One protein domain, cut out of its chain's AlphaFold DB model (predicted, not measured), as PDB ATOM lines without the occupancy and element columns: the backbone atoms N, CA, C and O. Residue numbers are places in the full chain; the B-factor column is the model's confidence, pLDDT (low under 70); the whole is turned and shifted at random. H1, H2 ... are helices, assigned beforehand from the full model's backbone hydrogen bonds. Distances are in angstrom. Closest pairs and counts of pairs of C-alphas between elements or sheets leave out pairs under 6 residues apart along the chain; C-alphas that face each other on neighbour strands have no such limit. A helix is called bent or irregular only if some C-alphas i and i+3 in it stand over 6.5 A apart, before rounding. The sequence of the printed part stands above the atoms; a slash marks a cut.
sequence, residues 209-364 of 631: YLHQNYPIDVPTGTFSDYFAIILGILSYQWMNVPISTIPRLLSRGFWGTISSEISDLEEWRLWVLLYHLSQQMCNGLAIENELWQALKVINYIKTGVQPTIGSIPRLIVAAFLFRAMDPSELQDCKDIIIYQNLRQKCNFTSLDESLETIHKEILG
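Overview. This is residues 209 to 364 of the 631 residues of an uncharacterized protein of Trichomonas vaginalis (UniProt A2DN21). Picture a compact stack of short, mostly crossed helices, with the longest one, H2, in the core between H5 on one side and H8 on the other; H1 packs on H5 at one end of the long axis, and H9 crosses H8 at the other. Round this row, H3 folds back beside H2 and also packs on H8, H7 packs on H5, and H6 and H10 pack on H8 and on each other. The printed part has 156 residues with ten named helices, H1 to H10 in order along the chain, and no named strand; the class is all helix. The whole is compact, with a radius of gyration of the C-alphas of 15.0 A and spans of 49 by 33 by 32 A.

Along the chain. Start at C-alpha 223, at (201.855, 159.098, 231.701); from there H2, residues 223 to 239, runs 22.8 A to C-alpha 239 at (201.147, 172.863, 249.882). After it come H3, residues 245 to 250, and H4, residues 252 to 263, 14.6 A long. H4 is irregular: C-alphas 257 and 260 are 7.8 A apart. H5, residues 267 to 280, is 20.2 A long. Read on to H6, residues 286 to 295, 14.5 A, and to the short H7, residues 297 to 303. H8, residues 312 to 324, is 18.6 A long, and H9, residues 334 to 346, is 18.7 A long. The last helix, H10, residues 355 to 362, ends at C-alpha 362, at (204.596, 154.908, 250.411). Go back to the first printed residue for H1, residues 209 to 213, which begins at C-alpha 209, at (181.425, 173.215, 231.102).

Arrangement. Begin at H2, whose centre is 3.0 A from the mean of the C-alphas. H2 and H3 form a helical hairpin: they touch, running opposite ways at a shallow tilt of 19 degrees, with C-alphas 228 and 247 closest at 4.9 A. H4 only just touches H2, with 3 pairs of C-alphas within 8 A; the closest are those of Asp 225 and Phe 254, 6.4 A apart. H5 touches residues 226 to 233 of H2, opposite ways at a shallow tilt of 32 degrees, only just short of steep; look at C-alphas 230 and 274, the closest, 6.2 A apart. H1 touches H5 with residues 272 to 276 of H5 alone, the closest C-alphas being those of His 211 and Val 272 at 5.7 A. H7 touches H5 at a steep tilt of 52 degrees, C-alphas 275 and 301 being closest at 6.9 A. Now turn to H8, the hub, which touches five helices. It is about perpendicular to H2 at 79 degrees, with C-alphas 231 and 317 closest at 6.1 A. It touches H3 with residues 320 to 324 alone; C-alphas 249 and 324 are closest at 6.0 A. H9 touches it at 90 degrees, about perpendicular, with C-alphas 318 and 336 closest at 5.2 A. H6 touches it where C-alphas 295 and 313, the closest, are 4.3 A apart, and H10 where C-alphas 319 and 358, the closest, are 6.7 A apart. H6 and H10 touch too, their closest C-alphas, 291 and 359, being 6.6 A apart. Among the pairs that are apart are H5 and H8. Every O i to N i+4 pair is within hydrogen-bond range in H1, H2, H5, H6, H7, H9 and H10; H3 has 1 of 2, H4 5 of 8 and H8 8 of 9.

Size, cuts and confidence. The two C-alphas farthest apart are those of Asn 213 and Asn 347, 49.4 A. The printed part has no cut, and no link is long. The mean pLDDT of the printed part is 92.3; look for values under 70 at residues 282 to 283, between H5 and H6.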
ATOM      1  N   TYR A 209     181.846 172.059 231.884       92.94
ATOM      2  CA  TYR A 209     181.425 173.215 231.102       92.94
ATOM      3  C   TYR A 209     182.605 174.143 230.788       92.94
ATOM      4  O   TYR A 209     182.798 174.516 229.632       92.94
ATOM      5  N   LEU A 210     183.416 174.482 231.794       94.69
ATOM      6  CA  LEU A 210     184.595 175.326 231.608       94.69
ATOM      7  C   LEU A 210     185.600 174.682 230.649       94.69
ATOM      8  O   LEU A 210     186.091 175.361 229.761       94.69
ATOM      9  N   HIS A 211     185.835 173.375 230.755       95.00
ATOM     10  CA  HIS A 211     186.707 172.640 229.842       95.00
ATOM     11  C   HIS A 211     186.218 172.684 228.387       95.00
ATOM     12  O   HIS A 211     187.021 172.860 227.479       95.00
ATOM     13  N   GLN A 212     184.906 172.566 228.162       93.38
ATOM     14  CA  GLN A 212     184.310 172.608 226.822       93.38
ATOM     15  C   GLN A 212     184.337 174.006 226.190       93.38
ATOM     16  O   GLN A 212     184.468 174.119 224.976       93.38
ATOM     17  N   ASN A 213     184.178 175.062 226.992       90.50
ATOM     18  CA  ASN A 213     184.052 176.439 226.490       90.50
ATOM     19  C   ASN A 213     185.376 177.216 226.529       90.50
ATOM     20  O   ASN A 213     185.521 178.205 225.818       90.50
ATOM     21  N   TYR A 214     186.326 176.771 227.351       91.88
ATOM     22  CA  TYR A 214     187.649 177.365 227.537       91.88
ATOM     23  C   TYR A 214     188.711 176.254 227.520       91.88
ATOM     24  O   TYR A 214     189.325 175.973 228.557       91.88
ATOM     25  N   PRO A 215     188.894 175.568 226.374       90.12
ATOM     26  CA  PRO A 215     189.877 174.502 226.263       90.12
ATOM     27  C   PRO A 215     191.288 175.033 226.532       90.12
ATOM     28  O   PRO A 215     191.603 176.202 226.299       90.12
ATOM     29  N   ILE A 216     192.125 174.159 227.080       91.75
ATOM     30  CA  ILE A 216     193.550 174.403 227.280       91.75
ATOM     31  C   ILE A 216     194.248 173.398 226.385       91.75
ATOM     32  O   ILE A 216     194.060 172.194 226.566       91.75
ATOM     33  N   ASP A 217     195.004 173.900 225.419       87.94
ATOM     34  CA  ASP A 217     195.778 173.054 224.529       87.94
ATOM     35  C   ASP A 217     196.972 172.511 225.310       87.94
ATOM     36  O   ASP A 217     197.777 173.261 225.857       87.94
ATOM     37  N   VAL A 218     197.046 171.188 225.418       89.38
ATOM     38  CA  VAL A 218     198.177 170.491 226.027       89.38
ATOM     39  C   VAL A 218     198.740 169.549 224.968       89.38
ATOM     40  O   VAL A 218     197.970 168.776 224.388       89.38
ATOM     41  N   PRO A 219     200.053 169.594 224.683       91.31
ATOM     42  CA  PRO A 219     200.661 168.674 223.735       91.31
ATOM     43  C   PRO A 219     200.523 167.227 224.215       91.31
ATOM     44  O   PRO A 219     200.420 166.955 225.411       91.31
ATOM     45  N   THR A 220     200.554 166.280 223.282       90.75
ATOM     46  CA  THR A 220     200.520 164.858 223.630       90.75
ATOM     47  C   THR A 220     201.773 164.477 224.419       90.75
ATOM     48  O   THR A 220     202.889 164.631 223.923       90.75
ATOM     49  N   GLY A 221     201.585 163.965 225.631       90.94
ATOM     50  CA  GLY A 221     202.630 163.488 226.532       90.94
ATOM     51  C   GLY A 221     202.422 162.040 226.974       90.94
ATOM     52  O   GLY A 221     201.405 161.405 226.680       90.94
ATOM     53  N   THR A 222     203.415 161.514 227.683       92.81
ATOM     54  CA  THR A 222     203.365 160.208 228.352       92.81
ATOM     55  C   THR A 222     202.614 160.287 229.687       92.81
ATOM     56  O   THR A 222     202.280 161.372 230.168       92.81
ATOM     57  N   PHE A 223     202.387 159.135 230.333       93.38
ATOM     58  CA  PHE A 223     201.855 159.098 231.701       93.38
ATOM     59  C   PHE A 223     202.686 159.978 232.642       93.38
ATOM     60  O   PHE A 223     202.128 160.833 233.323       93.38
ATOM     61  N   SER A 224     204.013 159.812 232.645       93.25
ATOM     62  CA  SER A 224     204.926 160.570 233.510       93.25
ATOM     63  C   SER A 224     204.856 162.074 233.262       93.25
ATOM     64  O   SER A 224     204.894 162.844 234.220       93.25
ATOM     65  N   ASP A 225     204.682 162.498 232.008       94.94
ATOM     66  CA  ASP A 225     204.561 163.913 231.654       94.94
ATOM     67  C   ASP A 225     203.316 164.549 232.278       94.94
ATOM     68  O   ASP A 225     203.409 165.556 232.988       94.94
ATOM     69  N   TYR A 226     202.151 163.925 232.077       95.69
ATOM     70  CA  TYR A 226     200.893 164.400 232.651       95.69
ATOM     71  C   TYR A 226     200.876 164.270 234.173       95.69
ATOM     72  O   TYR A 226     200.447 165.191 234.872       95.69
ATOM     73  N   PHE A 227     201.380 163.155 234.702       96.19
ATOM     74  CA  PHE A 227     201.461 162.898 236.135       96.19
ATOM     75  C   PHE A 227     202.313 163.954 236.843       96.19
ATOM     76  O   PHE A 227     201.907 164.473 237.881       96.19
ATOM     77  N   ALA A 228     203.445 164.343 236.256       96.31
ATOM     78  CA  ALA A 228     204.313 165.374 236.802       96.31
ATOM     79  C   ALA A 228     203.632 166.751 236.873       96.31
ATOM     80  O   ALA A 228     203.733 167.428 237.898       96.31
ATOM     81  N   ILE A 229     202.892 167.150 235.832       97.12
ATOM     82  CA  ILE A 229     202.129 168.414 235.826       97.12
ATOM     83  C   ILE A 229     201.025 168.380 236.869       97.12
ATOM     84  O   ILE A 229     200.864 169.339 237.623       97.12
ATOM     85  N   ILE A 230     200.291 167.267 236.951       97.56
ATOM     86  CA  ILE A 230     199.276 167.072 237.982       97.56
ATOM     87  C   ILE A 230     199.912 167.251 239.361       97.56
ATOM     88  O   ILE A 230     199.420 168.052 240.148       97.56
ATOM     89  N   LEU A 231     201.031 166.584 239.646       97.88
ATOM     90  CA  LEU A 231     201.735 166.735 240.919       97.88
ATOM     91  C   LEU A 231     202.168 168.185 241.186       97.88
ATOM     92  O   LEU A 231     202.024 168.635 242.319       97.88
ATOM     93  N   GLY A 232     202.626 168.922 240.170       97.00
ATOM     94  CA  GLY A 232     202.941 170.352 240.280       97.00
ATOM     95  C   GLY A 232     201.722 171.222 240.617       97.00
ATOM     96  O   GLY A 232     201.775 172.076 241.503       97.00
ATOM     97  N   ILE A 233     200.578 170.983 239.972       97.44
ATOM     98  CA  ILE A 233     199.322 171.679 240.301       97.44
ATOM     99  C   ILE A 233     198.907 171.359 241.742       97.44
ATOM    100  O   ILE A 233     198.520 172.250 242.501       97.44
ATOM    101  N   LEU A 234     199.014 170.092 242.147       97.31
ATOM    102  CA  LEU A 234     198.665 169.653 243.495       97.31
ATOM    103  C   LEU A 234     199.634 170.203 244.549       97.31
ATOM    104  O   LEU A 234     199.184 170.570 245.630       97.31
ATOM    105  N   SER A 235     200.933 170.330 244.258       95.81
ATOM    106  CA  SER A 235     201.892 170.955 245.179       95.81
ATOM    107  C   SER A 235     201.570 172.430 245.408       95.81
ATOM    108  O   SER A 235     201.622 172.896 246.547       95.81
ATOM    109  N   TYR A 236     201.143 173.140 244.362       95.00
ATOM    110  CA  TYR A 236     200.678 174.519 244.477       95.00
ATOM    111  C   TYR A 236     199.397 174.614 245.305       95.00
ATOM    112  O   TYR A 236     199.363 175.295 246.329       95.00
ATOM    113  N   GLN A 237     198.361 173.860 244.937       93.81
ATOM    114  CA  GLN A 237     197.051 173.978 245.578       93.81
ATOM    115  C   GLN A 237     197.008 173.425 247.010       93.81
ATOM    116  O   GLN A 237     196.281 173.953 247.854       93.81
ATOM    117  N   TRP A 238     197.739 172.346 247.301       94.25
ATOM    118  CA  TRP A 238     197.710 171.692 248.613       94.25
ATOM    119  C   TRP A 238     198.778 172.233 249.562       94.25
ATOM    120  O   TRP A 238     198.522 172.310 250.765       94.25
ATOM    121  N   MET A 239     199.963 172.583 249.057       92.38
ATOM    122  CA  MET A 239     201.147 172.863 249.882       92.38
ATOM    123  C   MET A 239     201.737 174.264 249.677       92.38
ATOM    124  O   MET A 239     202.701 174.600 250.356       92.38
ATOM    125  N   ASN A 240     201.162 175.084 248.789       91.31
ATOM    126  CA  ASN A 240     201.685 176.402 248.415       91.31
ATOM    127  C   ASN A 240     203.116 176.373 247.846       91.31
ATOM    128  O   ASN A 240     203.911 177.277 248.097       91.31
ATOM    129  N   VAL A 241     203.462 175.315 247.108       92.12
ATOM    130  CA  VAL A 241     204.778 175.165 246.467       92.12
ATOM    131  C   VAL A 241     204.653 175.435 244.964       92.12
ATOM    132  O   VAL A 241     203.689 174.956 244.366       92.12
ATOM    133  N   PRO A 242     205.590 176.163 244.322       92.62
ATOM    134  CA  PRO A 242     205.496 176.494 242.901       92.62
ATOM    135  C   PRO A 242     205.223 175.282 242.001       92.62
ATOM    136  O   PRO A 242     205.819 174.217 242.169       92.62
ATOM    137  N   ILE A 243     204.360 175.470 240.996       94.44
ATOM    138  CA  ILE A 243     203.930 174.407 240.070       94.44
ATOM    139  C   ILE A 243     205.123 173.766 239.362       94.44
ATOM    140  O   ILE A 243     205.122 172.566 239.119       94.44
ATOM    141  N   SER A 244     206.161 174.552 239.065       94.75
ATOM    142  CA  SER A 244     207.331 174.105 238.310       94.75
ATOM    143  C   SER A 244     208.212 173.090 239.035       94.75
ATOM    144  O   SER A 244     209.033 172.446 238.387       94.75
ATOM    145  N   THR A 245     208.102 172.968 240.361       93.94
ATOM    146  CA  THR A 245     209.079 172.231 241.175       93.94
ATOM    147  C   THR A 245     209.138 170.745 240.808       93.94
ATOM    148  O   THR A 245     210.216 170.232 240.527       93.94
ATOM    149  N   ILE A 246     207.993 170.062 240.732       95.75
ATOM    150  CA  ILE A 246     207.942 168.625 240.399       95.75
ATOM    151  C   ILE A 246     208.095 168.352 238.887       95.75
ATOM    152  O   ILE A 246     208.870 167.465 238.532       95.75
ATOM    153  N   PRO A 247     207.442 169.093 237.970       96.12
ATOM    154  CA  PRO A 247     207.629 168.913 236.528       96.12
ATOM    155  C   PRO A 247     209.078 169.052 236.054       96.12
ATOM    156  O   PRO A 247     209.517 168.301 235.188       96.12
ATOM    157  N   ARG A 248     209.860 169.966 236.647       94.62
ATOM    158  CA  ARG A 248     211.294 170.104 236.328       94.62
ATOM    159  C   ARG A 248     212.112 168.863 236.682       94.62
ATOM    160  O   ARG A 248     213.136 168.643 236.040       94.62
ATOM    161  N   LEU A 249     211.661 168.100 237.678       93.56
ATOM    162  CA  LEU A 249     212.270 166.849 238.112       93.56
ATOM    163  C   LEU A 249     211.884 165.707 237.158       93.56
ATOM    164  O   LEU A 249     212.738 165.122 236.504       93.56
ATOM    165  N   LEU A 250     210.583 165.437 237.025       93.69
ATOM    166  CA  LEU A 250     210.082 164.213 236.387       93.69
ATOM    167  C   LEU A 250     209.906 164.296 234.872       93.69
ATOM    168  O   LEU A 250     209.984 163.278 234.192       93.69
ATOM    169  N   SER A 251     209.629 165.483 234.336       93.88
ATOM    170  CA  SER A 251     209.261 165.664 232.931       93.88
ATOM    171  C   SER A 251     209.931 166.894 232.330       93.88
ATOM    172  O   SER A 251     209.321 167.667 231.596       93.88
ATOM    173  N   ARG A 252     211.226 167.089 232.621       93.50
ATOM    174  CA  ARG A 252     211.985 168.302 232.258       93.50
ATOM    175  C   ARG A 252     211.826 168.722 230.793       93.50
ATOM    176  O   ARG A 252     211.673 169.911 230.525       93.50
ATOM    177  N   GLY A 253     211.878 167.763 229.866       93.44
ATOM    178  CA  GLY A 253     211.709 168.023 228.434       93.44
ATOM    179  C   GLY A 253     210.310 168.544 228.107       93.44
ATOM    180  O   GLY A 253     210.176 169.595 227.489       93.44
ATOM    181  N   PHE A 254     209.278 167.855 228.593       94.94
ATOM    182  CA  PHE A 254     207.883 168.238 228.385       94.94
ATOM    183  C   PHE A 254     207.538 169.567 229.071       94.94
ATOM    184  O   PHE A 254     206.944 170.448 228.454       94.94
ATOM    185  N   TRP A 255     207.989 169.756 230.316       95.44
ATOM    186  CA  TRP A 255     207.847 171.008 231.056       95.44
ATOM    187  C   TRP A 255     208.490 172.181 230.314       95.44
ATOM    188  O   TRP A 255     207.890 173.249 230.242       95.44
ATOM    189  N   GLY A 256     209.675 171.992 229.724       93.38
ATOM    190  CA  GLY A 256     210.345 173.027 228.933       93.38
ATOM    191  C   GLY A 256     209.459 173.607 227.826       93.38
ATOM    192  O   GLY A 256     209.473 174.817 227.621       93.38
ATOM    193  N   THR A 257     208.639 172.768 227.189       93.19
ATOM    194  CA  THR A 257     207.740 173.161 226.093       93.19
ATOM    195  C   THR A 257     206.527 173.966 226.563       93.19
ATOM    196  O   THR A 257     206.112 174.890 225.877       93.19
ATOM    197  N   ILE A 258     205.961 173.635 227.725       93.44
ATOM    198  CA  ILE A 258     204.663 174.174 228.187       93.44
ATOM    199  C   ILE A 258     204.779 175.144 229.372       93.44
ATOM    200  O   ILE A 258     203.781 175.687 229.842       93.44
ATOM    201  N   SER A 259     205.983 175.322 229.919       93.12
ATOM    202  CA  SER A 259     206.180 176.019 231.195       93.12
ATOM    203  C   SER A 259     205.689 177.462 231.191       93.12
ATOM    204  O   SER A 259     205.115 177.887 232.192       93.12
ATOM    205  N   SER A 260     205.886 178.203 230.097       89.06
ATOM    206  CA  SER A 260     205.388 179.575 229.957       89.06
ATOM    207  C   SER A 260     203.865 179.606 229.991       89.06
ATOM    208  O   SER A 260     203.280 180.346 230.773       89.06
ATOM    209  N   GLU A 261     203.223 178.727 229.221       90.12
ATOM    210  CA  GLU A 261     201.765 178.669 229.120       90.12
ATOM    211  C   GLU A 261     201.116 178.305 230.452       90.12
ATOM    212  O   GLU A 261     200.120 178.920 230.819       90.12
ATOM    213  N   ILE A 262     201.686 177.343 231.190       91.69
ATOM    214  CA  ILE A 262     201.152 176.902 232.486       91.69
ATOM    215  C   ILE A 262     201.423 177.922 233.595       91.69
ATOM    216  O   ILE A 262     200.568 178.113 234.459       91.69
ATOM    217  N   SER A 263     202.594 178.564 233.601       86.94
ATOM    218  CA  SER A 263     202.968 179.505 234.671       86.94
ATOM    219  C   SER A 263     202.108 180.771 234.667       86.94
ATOM    220  O   SER A 263     201.903 181.356 235.728       86.94
ATOM    221  N   ASP A 264     201.567 181.143 233.506       88.31
ATOM    222  CA  ASP A 264     200.695 182.308 233.331       88.31
ATOM    223  C   ASP A 264     199.200 181.984 233.548       88.31
ATOM    224  O   ASP A 264     198.339 182.861 233.434       88.31
ATOM    225  N   LEU A 265     198.849 180.726 233.856       92.81
ATOM    226  CA  LEU A 265     197.459 180.340 234.093       92.81
ATOM    227  C   LEU A 265     196.934 180.876 235.426       92.81
ATOM    228  O   LEU A 265     197.498 180.643 236.493       92.81
ATOM    229  N   GLU A 266     195.750 181.483 235.370       92.25
ATOM    230  CA  GLU A 266     194.949 181.756 236.562       92.25
ATOM    231  C   GLU A 266     194.543 180.454 237.271       92.25
ATOM    232  O   GLU A 266     194.385 179.395 236.654       92.25
ATOM    233  N   GLU A 267     194.293 180.530 238.577       93.31
ATOM    234  CA  GLU A 267     194.040 179.349 239.405       93.31
ATOM    235  C   GLU A 267     192.830 178.527 238.930       93.31
ATOM    236  O   GLU A 267     192.879 177.295 238.922       93.31
ATOM    237  N   TRP A 268     191.752 179.162 238.460       95.69
ATOM    238  CA  TRP A 268     190.615 178.426 237.895       95.69
ATOM    239  C   TRP A 268     190.981 177.636 236.628       95.69
ATOM    240  O   TRP A 268     190.430 176.554 236.408       95.69
ATOM    241  N   ARG A 269     191.927 178.125 235.813       96.38
ATOM    242  CA  ARG A 269     192.419 177.394 234.634       96.38
ATOM    243  C   ARG A 269     193.254 176.193 235.055       96.38
ATOM    244  O   ARG A 269     193.164 175.162 234.399       96.38
ATOM    245  N   LEU A 270     193.965 176.265 236.181       96.56
ATOM    246  CA  LEU A 270     194.645 175.097 236.754       96.56
ATOM    247  C   LEU A 270     193.657 173.993 237.150       96.56
ATOM    248  O   LEU A 270     193.952 172.818 236.955       96.56
ATOM    249  N   TRP A 271     192.461 174.334 237.647       97.25
ATOM    250  CA  TRP A 271     191.405 173.343 237.899       97.25
ATOM    251  C   TRP A 271     190.888 172.688 236.616       97.25
ATOM    252  O   TRP A 271     190.645 171.479 236.594       97.25
ATOM    253  N   VAL A 272     190.725 173.471 235.546       97.25
ATOM    254  CA  VAL A 272     190.327 172.956 234.227       97.25
ATOM    255  C   VAL A 272     191.421 172.066 233.640       97.25
ATOM    256  O   VAL A 272     191.112 170.984 233.148       97.25
ATOM    257  N   LEU A 273     192.688 172.472 233.753       96.75
ATOM    258  CA  LEU A 273     193.845 171.690 233.324       96.75
ATOM    259  C   LEU A 273     193.944 170.378 234.108       96.75
ATOM    260  O   LEU A 273     194.090 169.314 233.515       96.75
ATOM    261  N   LEU A 274     193.777 170.429 235.431       96.94
ATOM    262  CA  LEU A 274     193.748 169.244 236.288       96.94
ATOM    263  C   LEU A 274     192.628 168.278 235.873       96.94
ATOM    264  O   LEU A 274     192.849 167.068 235.813       96.94
ATOM    265  N   TYR A 275     191.438 168.799 235.547       96.75
ATOM    266  CA  TYR A 275     190.349 167.993 234.997       96.75
ATOM    267  C   TYR A 275     190.718 167.390 233.638       96.75
ATOM    268  O   TYR A 275     190.578 166.179 233.475       96.75
ATOM    269  N   HIS A 276     191.226 168.189 232.701       95.62
ATOM    270  CA  HIS A 276     191.612 167.738 231.365       95.62
ATOM    271  C   HIS A 276     192.651 166.612 231.416       95.62
ATOM    272  O   HIS A 276     192.398 165.521 230.904       95.62
ATOM    273  N   LEU A 277     193.758 166.830 232.134       95.44
ATOM    274  CA  LEU A 277     194.809 165.829 232.310       95.44
ATOM    275  C   LEU A 277     194.256 164.567 232.978       95.44
ATOM    276  O   LEU A 277     194.548 163.464 232.534       95.44
ATOM    277  N   SER A 278     193.373 164.694 233.978       94.06
ATOM    278  CA  SER A 278     192.764 163.521 234.626       94.06
ATOM    279  C   SER A 278     191.948 162.633 233.677       94.06
ATOM    280  O   SER A 278     191.794 161.449 233.965       94.06
ATOM    281  N   GLN A 279     191.420 163.182 232.573       91.56
ATOM    282  CA  GLN A 279     190.717 162.402 231.546       91.56
ATOM    283  C   GLN A 279     191.684 161.689 230.592       91.56
ATOM    284  O   GLN A 279     191.331 160.660 230.023       91.56
ATOM    285  N   GLN A 280     192.891 162.228 230.416       89.75
ATOM    286  CA  GLN A 280     193.938 161.651 229.569       89.75
ATOM    287  C   GLN A 280     194.760 160.575 230.289       89.75
ATOM    288  O   GLN A 280     195.454 159.792 229.644       89.75
ATOM    289  N   MET A 281     194.658 160.507 231.617       86.88
ATOM    290  CA  MET A 281     195.296 159.487 232.447       86.88
ATOM    291  C   MET A 281     194.616 158.122 232.261       86.88
ATOM    292  O   MET A 281     193.785 157.710 233.070       86.88
ATOM    293  N   CYS A 282     194.990 157.413 231.197       67.62
ATOM    294  CA  CYS A 282     194.595 156.035 230.914       67.62
ATOM    295  C   CYS A 282     195.817 155.252 230.406       67.62
ATOM    296  O   CYS A 282     196.591 155.778 229.612       67.62
ATOM    297  N   ASN A 283     195.943 153.980 230.802       65.75
ATOM    298  CA  ASN A 283     196.946 153.019 230.304       65.75
ATOM    299  C   ASN A 283     198.382 153.172 230.844       65.75
ATOM    300  O   ASN A 283     199.341 153.019 230.090       65.75
ATOM    301  N   GLY A 284     198.540 153.414 232.148       72.56
ATOM    302  CA  GLY A 284     199.846 153.285 232.802       72.56
ATOM    303  C   GLY A 284     200.219 151.834 233.131       72.56
ATOM    304  O   GLY A 284     199.371 150.933 233.122       72.56
ATOM    305  N   LEU A 285     201.483 151.616 233.490       87.56
ATOM    306  CA  LEU A 285     201.961 150.409 234.169       87.56
ATOM    307  C   LEU A 285     201.198 150.188 235.491       87.56
ATOM    308  O   LEU A 285     200.567 151.093 236.036       87.56
ATOM    309  N   ALA A 286     201.259 148.977 236.054       91.19
ATOM    310  CA  ALA A 286     200.551 148.661 237.303       91.19
ATOM    311  C   ALA A 286     200.895 149.642 238.444       91.19
ATOM    312  O   ALA A 286     200.000 150.158 239.112       91.19
ATOM    313  N   ILE A 287     202.183 149.967 238.598       92.81
ATOM    314  CA  ILE A 287     202.697 150.904 239.610       92.81
ATOM    315  C   ILE A 287     202.160 152.324 239.391       92.81
ATOM    316  O   ILE A 287     201.721 152.979 240.338       92.81
ATOM    317  N   GLU A 288     202.154 152.785 238.142       93.94
ATOM    318  CA  GLU A 288     201.624 154.090 237.737       93.94
ATOM    319  C   GLU A 288     200.134 154.213 238.080       93.94
ATOM    320  O   GLU A 288     199.705 155.192 238.697       93.94
ATOM    321  N   ASN A 289     199.354 153.177 237.767       92.31
ATOM    322  CA  ASN A 289     197.932 153.132 238.087       92.31
ATOM    323  C   ASN A 289     197.692 153.130 239.603       92.31
ATOM    324  O   ASN A 289     196.812 153.847 240.079       92.31
ATOM    325  N   GLU A 290     198.473 152.379 240.381       94.06
ATOM    326  CA  GLU A 290     198.356 152.374 241.843       94.06
ATOM    327  C   GLU A 290     198.659 153.748 242.456       94.06
ATOM    328  O   GLU A 290     197.895 154.222 243.303       94.06
ATOM    329  N   LEU A 291     199.715 154.432 241.997       95.31
ATOM    330  CA  LEU A 291     200.034 155.799 242.423       95.31
ATOM    331  C   LEU A 291     198.924 156.789 242.047       95.31
ATOM    332  O   LEU A 291     198.509 157.602 242.879       95.31
ATOM    333  N   TRP A 292     198.401 156.696 240.822       95.31
ATOM    334  CA  TRP A 292     197.299 157.534 240.352       95.31
ATOM    335  C   TRP A 292     196.039 157.373 241.213       95.31
ATOM    336  O   TRP A 292     195.464 158.363 241.677       95.31
ATOM    337  N   GLN A 293     195.642 156.132 241.504       94.06
ATOM    338  CA  GLN A 293     194.498 155.857 242.378       94.06
ATOM    339  C   GLN A 293     194.750 156.346 243.812       94.06
ATOM    340  O   GLN A 293     193.856 156.915 244.449       94.06
ATOM    341  N   ALA A 294     195.976 156.184 244.314       95.19
ATOM    342  CA  ALA A 294     196.363 156.607 245.654       95.19
ATOM    343  C   ALA A 294     196.347 158.134 245.844       95.19
ATOM    344  O   ALA A 294     196.033 158.590 246.946       95.19
ATOM    345  N   LEU A 295     196.606 158.927 244.794       95.56
ATOM    346  CA  LEU A 295     196.490 160.392 244.833       95.56
ATOM    347  C   LEU A 295     195.047 160.886 244.996       95.56
ATOM    348  O   LEU A 295     194.831 162.001 245.470       95.56
ATOM    349  N   LYS A 296     194.047 160.077 244.616       95.19
ATOM    350  CA  LYS A 296     192.615 160.417 244.719       95.19
ATOM    351  C   LYS A 296     192.245 161.749 244.045       95.19
ATOM    352  O   LYS A 296     191.317 162.432 244.490       95.19
ATOM    353  N   VAL A 297     192.915 162.098 242.943       95.44
ATOM    354  CA  VAL A 297     192.704 163.365 242.215       95.44
ATOM    355  C   VAL A 297     191.251 163.525 241.770       95.44
ATOM    356  O   VAL A 297     190.664 164.583 241.961       95.44
ATOM    357  N   ILE A 298     190.615 162.457 241.281       94.00
ATOM    358  CA  ILE A 298     189.202 162.481 240.868       94.00
ATOM    359  C   ILE A 298     188.281 162.888 242.031       94.00
ATOM    360  O   ILE A 298     187.337 163.655 241.836       94.00
ATOM    361  N   ASN A 299     188.551 162.415 243.251       94.06
ATOM    362  CA  ASN A 299     187.763 162.801 244.424       94.06
ATOM    363  C   ASN A 299     187.985 164.271 244.781       94.06
ATOM    364  O   ASN A 299     187.028 164.966 245.125       94.06
ATOM    365  N   TYR A 300     189.219 164.758 244.658       95.50
ATOM    366  CA  TYR A 300     189.540 166.167 244.859       95.50
ATOM    367  C   TYR A 300     188.855 167.066 243.815       95.50
ATOM    368  O   TYR A 300     188.191 168.024 244.193       95.50
ATOM    369  N   ILE A 301     188.874 166.704 242.529       95.50
ATOM    370  CA  ILE A 301     188.153 167.425 241.462       95.50
ATOM    371  C   ILE A 301     186.634 167.412 241.698       95.50
ATOM    372  O   ILE A 301     185.950 168.390 241.405       95.50
ATOM    373  N   LYS A 302     186.069 166.330 242.246       93.81
ATOM    374  CA  LYS A 302     184.626 166.239 242.527       93.81
ATOM    375  C   LYS A 302     184.186 167.032 243.754       93.81
ATOM    376  O   LYS A 302     183.068 167.532 243.760       93.81
ATOM    377  N   THR A 303     185.025 167.110 244.784       91.25
ATOM    378  CA  THR A 303     184.629 167.649 246.098       91.25
ATOM    379  C   THR A 303     185.274 168.991 246.439       91.25
ATOM    380  O   THR A 303     184.665 169.795 247.133       91.25
ATOM    381  N   GLY A 304     186.497 169.242 245.972       93.00
ATOM    382  CA  GLY A 304     187.329 170.379 246.364       93.00
ATOM    383  C   GLY A 304     187.996 170.203 247.732       93.00
ATOM    384  O   GLY A 304     188.667 171.118 248.204       93.00
ATOM    385  N   VAL A 305     187.812 169.049 248.382       93.00
ATOM    386  CA  VAL A 305     188.343 168.770 249.722       93.00
ATOM    387  C   VAL A 305     189.816 168.403 249.620       93.00
ATOM    388  O   VAL A 305     190.166 167.341 249.100       93.00
ATOM    389  N   GLN A 306     190.685 169.260 250.150       92.44
ATOM    390  CA  GLN A 306     192.111 168.960 250.215       92.44
ATOM    391  C   GLN A 306     192.378 167.756 251.144       92.44
ATOM    392  O   GLN A 306     191.792 167.682 252.228       92.44
ATOM    393  N   PRO A 307     193.279 166.827 250.774       93.56
ATOM    394  CA  PRO A 307     193.665 165.731 251.658       93.56
ATOM    395  C   PRO A 307     194.323 166.249 252.942       93.56
ATOM    396  O   PRO A 307     195.072 167.227 252.905       93.56
ATOM    397  N   THR A 308     194.084 165.578 254.071       92.50
ATOM    398  CA  THR A 308     194.713 165.909 255.358       92.50
ATOM    399  C   THR A 308     196.235 165.784 255.266       92.50
ATOM    400  O   THR A 308     196.753 164.877 254.609       92.50
ATOM    401  N   ILE A 309     196.951 166.670 255.954       93.69
ATOM    402  CA  ILE A 309     198.414 166.647 256.060       93.69
ATOM    403  C   ILE A 309     198.894 165.265 256.528       93.69
ATOM    404  O   ILE A 309     198.341 164.691 257.469       93.69
ATOM    405  N   GLY A 310     199.913 164.727 255.857       91.56
ATOM    406  CA  GLY A 310     200.468 163.397 256.145       91.56
ATOM    407  C   GLY A 310     199.656 162.201 255.630       91.56
ATOM    408  O   GLY A 310     200.094 161.070 255.795       91.56
ATOM    409  N   SER A 311     198.506 162.416 254.982       94.44
ATOM    410  CA  SER A 311     197.774 161.346 254.284       94.44
ATOM    411  C   SER A 311     198.528 160.837 253.046       94.44
ATOM    412  O   SER A 311     199.378 161.541 252.505       94.44
ATOM    413  N   ILE A 312     198.174 159.646 252.538       95.62
ATOM    414  CA  ILE A 312     198.813 159.043 251.348       95.62
ATOM    415  C   ILE A 312     198.939 160.028 250.162       95.62
ATOM    416  O   ILE A 312     200.064 160.197 249.696       95.62
ATOM    417  N   PRO A 313     197.876 160.726 249.698       96.88
ATOM    418  CA  PRO A 313     198.007 161.678 248.592       96.88
ATOM    419  C   PRO A 313     199.059 162.763 248.841       96.88
ATOM    420  O   PRO A 313     199.862 163.074 247.964       96.88
ATOM    421  N   ARG A 314     199.079 163.319 250.060       96.12
ATOM    422  CA  ARG A 314     200.034 164.360 250.451       96.12
ATOM    423  C   ARG A 314     201.451 163.812 250.567       96.12
ATOM    424  O   ARG A 314     202.384 164.484 250.151       96.12
ATOM    425  N   LEU A 315     201.624 162.590 251.067       96.31
ATOM    426  CA  LEU A 315     202.938 161.953 251.139       96.31
ATOM    427  C   LEU A 315     203.522 161.661 249.754       96.31
ATOM    428  O   LEU A 315     204.730 161.783 249.599       96.31
ATOM    429  N   ILE A 316     202.696 161.320 248.757       97.50
ATOM    430  CA  ILE A 316     203.164 161.128 247.372       97.50
ATOM    431  C   ILE A 316     203.747 162.436 246.837       97.50
ATOM    432  O   ILE A 316     204.895 162.458 246.406       97.50
ATOM    433  N   VAL A 317     203.004 163.541 246.939       97.44
ATOM    434  CA  VAL A 317     203.489 164.865 246.507       97.44
ATOM    435  C   VAL A 317     204.739 165.273 247.300       97.44
ATOM    436  O   VAL A 317     205.734 165.688 246.711       97.44
ATOM    437  N   ALA A 318     204.735 165.086 248.624       96.50
ATOM    438  CA  ALA A 318     205.875 165.398 249.485       96.50
ATOM    439  C   ALA A 318     207.129 164.577 249.141       96.50
ATOM    440  O   ALA A 318     208.237 165.084 249.289       96.50
ATOM    441  N   ALA A 319     206.973 163.339 248.663       96.62
ATOM    442  CA  ALA A 319     208.094 162.501 248.257       96.62
ATOM    443  C   ALA A 319     208.824 163.041 247.027       96.62
ATOM    444  O   ALA A 319     210.056 163.036 247.007       96.62
ATOM    445  N   PHE A 320     208.087 163.546 246.039       96.31
ATOM    446  CA  PHE A 320     208.689 164.215 244.886       96.31
ATOM    447  C   PHE A 320     209.285 165.569 245.273       96.31
ATOM    448  O   PHE A 320     210.419 165.858 244.906       96.31
ATOM    449  N   LEU A 321     208.585 166.367 246.087       95.25
ATOM    450  CA  LEU A 321     209.112 167.651 246.569       95.25
ATOM    451  C   LEU A 321     210.407 167.499 247.366       95.25
ATOM    452  O   LEU A 321     211.333 168.276 247.173       95.25
ATOM    453  N   PHE A 322     210.497 166.477 248.217       94.88
ATOM    454  CA  PHE A 322     211.705 166.187 248.988       94.88
ATOM    455  C   PHE A 322     212.941 165.962 248.106       94.88
ATOM    456  O   PHE A 322     214.051 166.232 248.550       94.88
ATOM    457  N   ARG A 323     212.751 165.465 246.879       93.38
ATOM    458  CA  ARG A 323     213.826 165.244 245.900       93.38
ATOM    459  C   ARG A 323     214.062 166.461 245.004       93.38
ATOM    460  O   ARG A 323     215.183 166.682 244.573       93.38
ATOM    461  N   ALA A 324     213.018 167.246 244.745       91.81
ATOM    462  CA  ALA A 324     213.070 168.410 243.864       91.81
ATOM    463  C   ALA A 324     213.569 169.705 244.533       91.81
ATOM    464  O   ALA A 324     213.931 170.638 243.820       91.81
ATOM    465  N   MET A 325     213.521 169.805 245.865       89.50
ATOM    466  CA  MET A 325     213.797 171.044 246.607       89.50
ATOM    467  C   MET A 325     215.126 171.003 247.362       89.50
ATOM    468  O   MET A 325     215.552 169.958 247.857       89.50
ATOM    469  N   ASP A 326     215.732 172.179 247.529       84.00
ATOM    470  CA  ASP A 326     216.964 172.330 248.294       84.00
ATOM    471  C   ASP A 326     216.738 172.095 249.800       84.00
ATOM    472  O   ASP A 326     215.700 172.495 250.343       84.00
ATOM    473  N   PRO A 327     217.720 171.529 250.535       81.12
ATOM    474  CA  PRO A 327     217.577 171.202 251.955       81.12
ATOM    475  C   PRO A 327     217.129 172.355 252.862       81.12
ATOM    476  O   PRO A 327     216.491 172.113 253.889       81.12
ATOM    477  N   SER A 328     217.459 173.599 252.502       79.50
ATOM    478  CA  SER A 328     217.036 174.798 253.230       79.50
ATOM    479  C   SER A 328     215.533 175.051 253.136       79.50
ATOM    480  O   SER A 328     214.935 175.485 254.114       79.50
ATOM    481  N   GLU A 329     214.913 174.751 251.994       76.88
ATOM    482  CA  GLU A 329     213.486 174.995 251.745       76.88
ATOM    483  C   GLU A 329     212.593 173.885 252.328       76.88
ATOM    484  O   GLU A 329     211.410 174.090 252.601       76.88
ATOM    485  N   LEU A 330     213.165 172.702 252.581       75.44
ATOM    486  CA  LEU A 330     212.450 171.555 253.153       75.44
ATOM    487  C   LEU A 330     211.917 171.820 254.573       75.44
ATOM    488  O   LEU A 330     210.975 171.152 255.000       75.44
ATOM    489  N   GLN A 331     212.518 172.757 255.316       74.44
ATOM    490  CA  GLN A 331     212.184 173.009 256.724       74.44
ATOM    491  C   GLN A 331     210.877 173.788 256.916       74.44
ATOM    492  O   GLN A 331     210.274 173.699 257.984       74.44
ATOM    493  N   ASP A 332     210.400 174.484 255.885       81.12
ATOM    494  CA  ASP A 332     209.194 175.311 255.982       81.12
ATOM    495  C   ASP A 332     207.911 174.523 255.656       81.12
ATOM    496  O   ASP A 332     206.804 174.914 256.039       81.12
ATOM    497  N   CYS A 333     208.035 173.363 254.999       87.75
ATOM    498  CA  CYS A 333     206.893 172.561 254.566       87.75
ATOM    499  C   CYS A 333     206.565 171.418 255.544       87.75
ATOM    500  O   CYS A 333     207.274 170.414 255.647       87.75
ATOM    501  N   LYS A 334     205.410 171.522 256.220       91.44
ATOM    502  CA  LYS A 334     204.916 170.515 257.184       91.44
ATOM    503  C   LYS A 334     204.806 169.110 256.580       91.44
ATOM    504  O   LYS A 334     205.150 168.136 257.250       91.44
ATOM    505  N   ASP A 335     204.332 169.002 255.340       93.25
ATOM    506  CA  ASP A 335     204.166 167.720 254.646       93.25
ATOM    507  C   ASP A 335     205.522 167.035 254.392       93.25
ATOM    508  O   ASP A 335     205.662 165.831 254.620       93.25
ATOM    509  N   ILE A 336     206.550 167.810 254.033       92.88
ATOM    510  CA  ILE A 336     207.916 167.310 253.833       92.88
ATOM    511  C   ILE A 336     208.521 166.827 255.155       92.88
ATOM    512  O   ILE A 336     209.086 165.736 255.193       92.88
ATOM    513  N   ILE A 337     208.354 167.567 256.258       92.44
ATOM    514  CA  ILE A 337     208.839 167.145 257.588       92.44
ATOM    515  C   ILE A 337     208.222 165.799 257.998       92.44
ATOM    516  O   ILE A 337     208.899 164.929 258.556       92.44
ATOM    517  N   ILE A 338     206.928 165.609 257.730       93.31
ATOM    518  CA  ILE A 338     206.228 164.357 258.045       93.31
ATOM    519  C   ILE A 338     206.747 163.217 257.168       93.31
ATOM    520  O   ILE A 338     207.029 162.133 257.683       93.31
ATOM    521  N   TYR A 339     206.936 163.463 255.873       94.88
ATOM    522  CA  TYR A 339     207.514 162.481 254.961       94.88
ATOM    523  C   TYR A 339     208.958 162.104 255.341       94.88
ATOM    524  O   TYR A 339     209.293 160.921 255.394       94.88
ATOM    525  N   GLN A 340     209.801 163.071 255.714       92.25
ATOM    526  CA  GLN A 340     211.154 162.816 256.224       92.25
ATOM    527  C   GLN A 340     211.132 161.939 257.480       92.25
ATOM    528  O   GLN A 340     211.922 161.000 257.594       92.25
ATOM    529  N   ASN A 341     210.203 162.196 258.407       90.81
ATOM    530  CA  ASN A 341     210.049 161.370 259.601       90.81
ATOM    531  C   ASN A 341     209.683 159.918 259.253       90.81
ATOM    532  O   ASN A 341     210.230 158.992 259.851       90.81
ATOM    533  N   LEU A 342     208.798 159.718 258.269       91.88
ATOM    534  CA  LEU A 342     208.459 158.392 257.756       91.88
ATOM    535  C   LEU A 342     209.688 157.699 257.152       91.88
ATOM    536  O   LEU A 342     209.982 156.560 257.517       91.88
ATOM    537  N   ARG A 343     210.439 158.386 256.278       92.56
ATOM    538  CA  ARG A 343     211.655 157.835 255.656       92.56
ATOM    539  C   ARG A 343     212.680 157.377 256.686       92.56
ATOM    540  O   ARG A 343     213.198 156.269 256.573       92.56
ATOM    541  N   GLN A 344     212.946 158.211 257.692       90.31
ATOM    542  CA  GLN A 344     213.892 157.903 258.765       90.31
ATOM    543  C   GLN A 344     213.473 156.652 259.544       90.31
ATOM    544  O   GLN A 344     214.301 155.786 259.806       90.31
ATOM    545  N   LYS A 345     212.181 156.514 259.862       87.81
ATOM    546  CA  LYS A 345     211.649 155.357 260.601       87.81
ATOM    547  C   LYS A 345     211.681 154.061 259.795       87.81
ATOM    548  O   LYS A 345     211.940 152.998 260.348       87.81
ATOM    549  N   CYS A 346     211.451 154.145 258.490       87.38
ATOM    550  CA  CYS A 346     211.515 152.991 257.597       87.38
ATOM    551  C   CYS A 346     212.936 152.681 257.092       87.38
ATOM    552  O   CYS A 346     213.109 151.710 256.359       87.38
ATOM    553  N   ASN A 347     213.946 153.476 257.472       87.81
ATOM    554  CA  ASN A 347     215.318 153.414 256.954       87.81
ATOM    555  C   ASN A 347     215.396 153.489 255.416       87.81
ATOM    556  O   ASN A 347     216.191 152.792 254.786       87.81
ATOM    557  N   PHE A 348     214.570 154.333 254.794       91.12
ATOM    558  CA  PHE A 348     214.628 154.560 253.351       91.12
ATOM    559  C   PHE A 348     215.793 155.491 252.996       91.12
ATOM    560  O   PHE A 348     215.773 156.684 253.308       91.12
ATOM    561  N   THR A 349     216.808 154.951 252.319       88.56
ATOM    562  CA  THR A 349     218.040 155.674 251.954       88.56
ATOM    563  C   THR A 349     218.109 156.084 250.483       88.56
ATOM    564  O   THR A 349     218.869 156.990 250.161       88.56
ATOM    565  N   SER A 350     217.317 155.465 249.600       90.38
ATOM    566  CA  SER A 350     217.336 155.775 248.162       90.38
ATOM    567  C   SER A 350     216.835 157.191 247.887       90.38
ATOM    568  O   SER A 350     215.735 157.542 248.309       90.38
ATOM    569  N   LEU A 351     217.617 157.985 247.158       88.44
ATOM    570  CA  LEU A 351     217.204 159.301 246.657       88.44
ATOM    571  C   LEU A 351     216.709 159.246 245.205       88.44
ATOM    572  O   LEU A 351     216.429 160.288 244.632       88.44
ATOM    573  N   ASP A 352     216.572 158.044 244.637       90.69
ATOM    574  CA  ASP A 352     216.052 157.848 243.284       90.69
ATOM    575  C   ASP A 352     214.635 158.428 243.142       90.69
ATOM    576  O   ASP A 352     213.791 158.285 244.036       90.69
ATOM    577  N   GLU A 353     214.411 159.104 242.021       88.44
ATOM    578  CA  GLU A 353     213.213 159.865 241.656       88.44
ATOM    579  C   GLU A 353     212.177 159.005 240.922       88.44
ATOM    580  O   GLU A 353     211.074 159.475 240.636       88.44
ATOM    581  N   SER A 354     212.512 157.740 240.648       92.81
ATOM    582  CA  SER A 354     211.635 156.784 239.978       92.81
ATOM    583  C   SER A 354     210.290 156.589 240.689       92.81
ATOM    584  O   SER A 354     210.180 156.586 241.926       92.81
ATOM    585  N   LEU A 355     209.246 156.373 239.883       93.56
ATOM    586  CA  LEU A 355     207.895 156.088 240.369       93.56
ATOM    587  C   LEU A 355     207.887 154.815 241.228       93.56
ATOM    588  O   LEU A 355     207.195 154.756 242.244       93.56
ATOM    589  N   GLU A 356     208.714 153.829 240.880       94.00
ATOM    590  CA  GLU A 356     208.916 152.574 241.603       94.00
ATOM    591  C   GLU A 356     209.453 152.804 243.017       94.00
ATOM    592  O   GLU A 356     208.955 152.212 243.980       94.00
ATOM    593  N   THR A 357     210.456 153.676 243.169       95.00
ATOM    594  CA  THR A 357     211.026 153.995 244.484       95.00
ATOM    595  C   THR A 357     209.971 154.633 245.378       95.00
ATOM    596  O   THR A 357     209.787 154.214 246.523       95.00
ATOM    597  N   ILE A 358     209.227 155.608 244.857       94.94
ATOM    598  CA  ILE A 358     208.207 156.326 245.631       94.94
ATOM    599  C   ILE A 358     207.019 155.421 245.959       94.94
ATOM    600  O   ILE A 358     206.527 155.427 247.094       94.94
ATOM    601  N   HIS A 359     206.599 154.582 245.012       95.56
ATOM    602  CA  HIS A 359     205.600 153.544 245.246       95.56
ATOM    603  C   HIS A 359     206.029 152.608 246.377       95.56
ATOM    604  O   HIS A 359     205.285 152.441 247.346       95.56
ATOM    605  N   LYS A 360     207.255 152.077 246.333       94.12
ATOM    606  CA  LYS A 360     207.782 151.175 247.365       94.12
ATOM    607  C   LYS A 360     207.806 151.824 248.750       94.12
ATOM    608  O   LYS A 360     207.469 151.179 249.744       94.12
ATOM    609  N   GLU A 361     208.183 153.096 248.830       94.31
ATOM    610  CA  GLU A 361     208.275 153.825 250.096       94.31
ATOM    611  C   GLU A 361     206.903 154.096 250.729       94.31
ATOM    612  O   GLU A 361     206.743 153.974 251.951       94.31
ATOM    613  N   ILE A 362     205.901 154.441 249.920       94.12
ATOM    614  CA  ILE A 362     204.596 154.908 250.411       94.12
ATOM    615  C   ILE A 362     203.562 153.782 250.447       94.12
ATOM    616  O   ILE A 362     202.858 153.631 251.447       94.12
ATOM    617  N   LEU A 363     203.473 153.004 249.371       94.06
ATOM    618  CA  LEU A 363     202.455 151.977 249.152       94.06
ATOM    619  C   LEU A 363     203.002 150.559 249.335       94.06
ATOM    620  O   LEU A 363     202.242 149.670 249.712       94.06
ATOM    621  N   GLY A 364     204.306 150.345 249.142       91.25
ATOM    622  CA  GLY A 364     204.932 149.027 249.253       91.25
ATOM    623  C   GLY A 364     204.785 148.384 250.635       91.25
ATOM    624  O   GLY A 364     204.721 149.071 251.657       91.25
TER     625      GLY A 364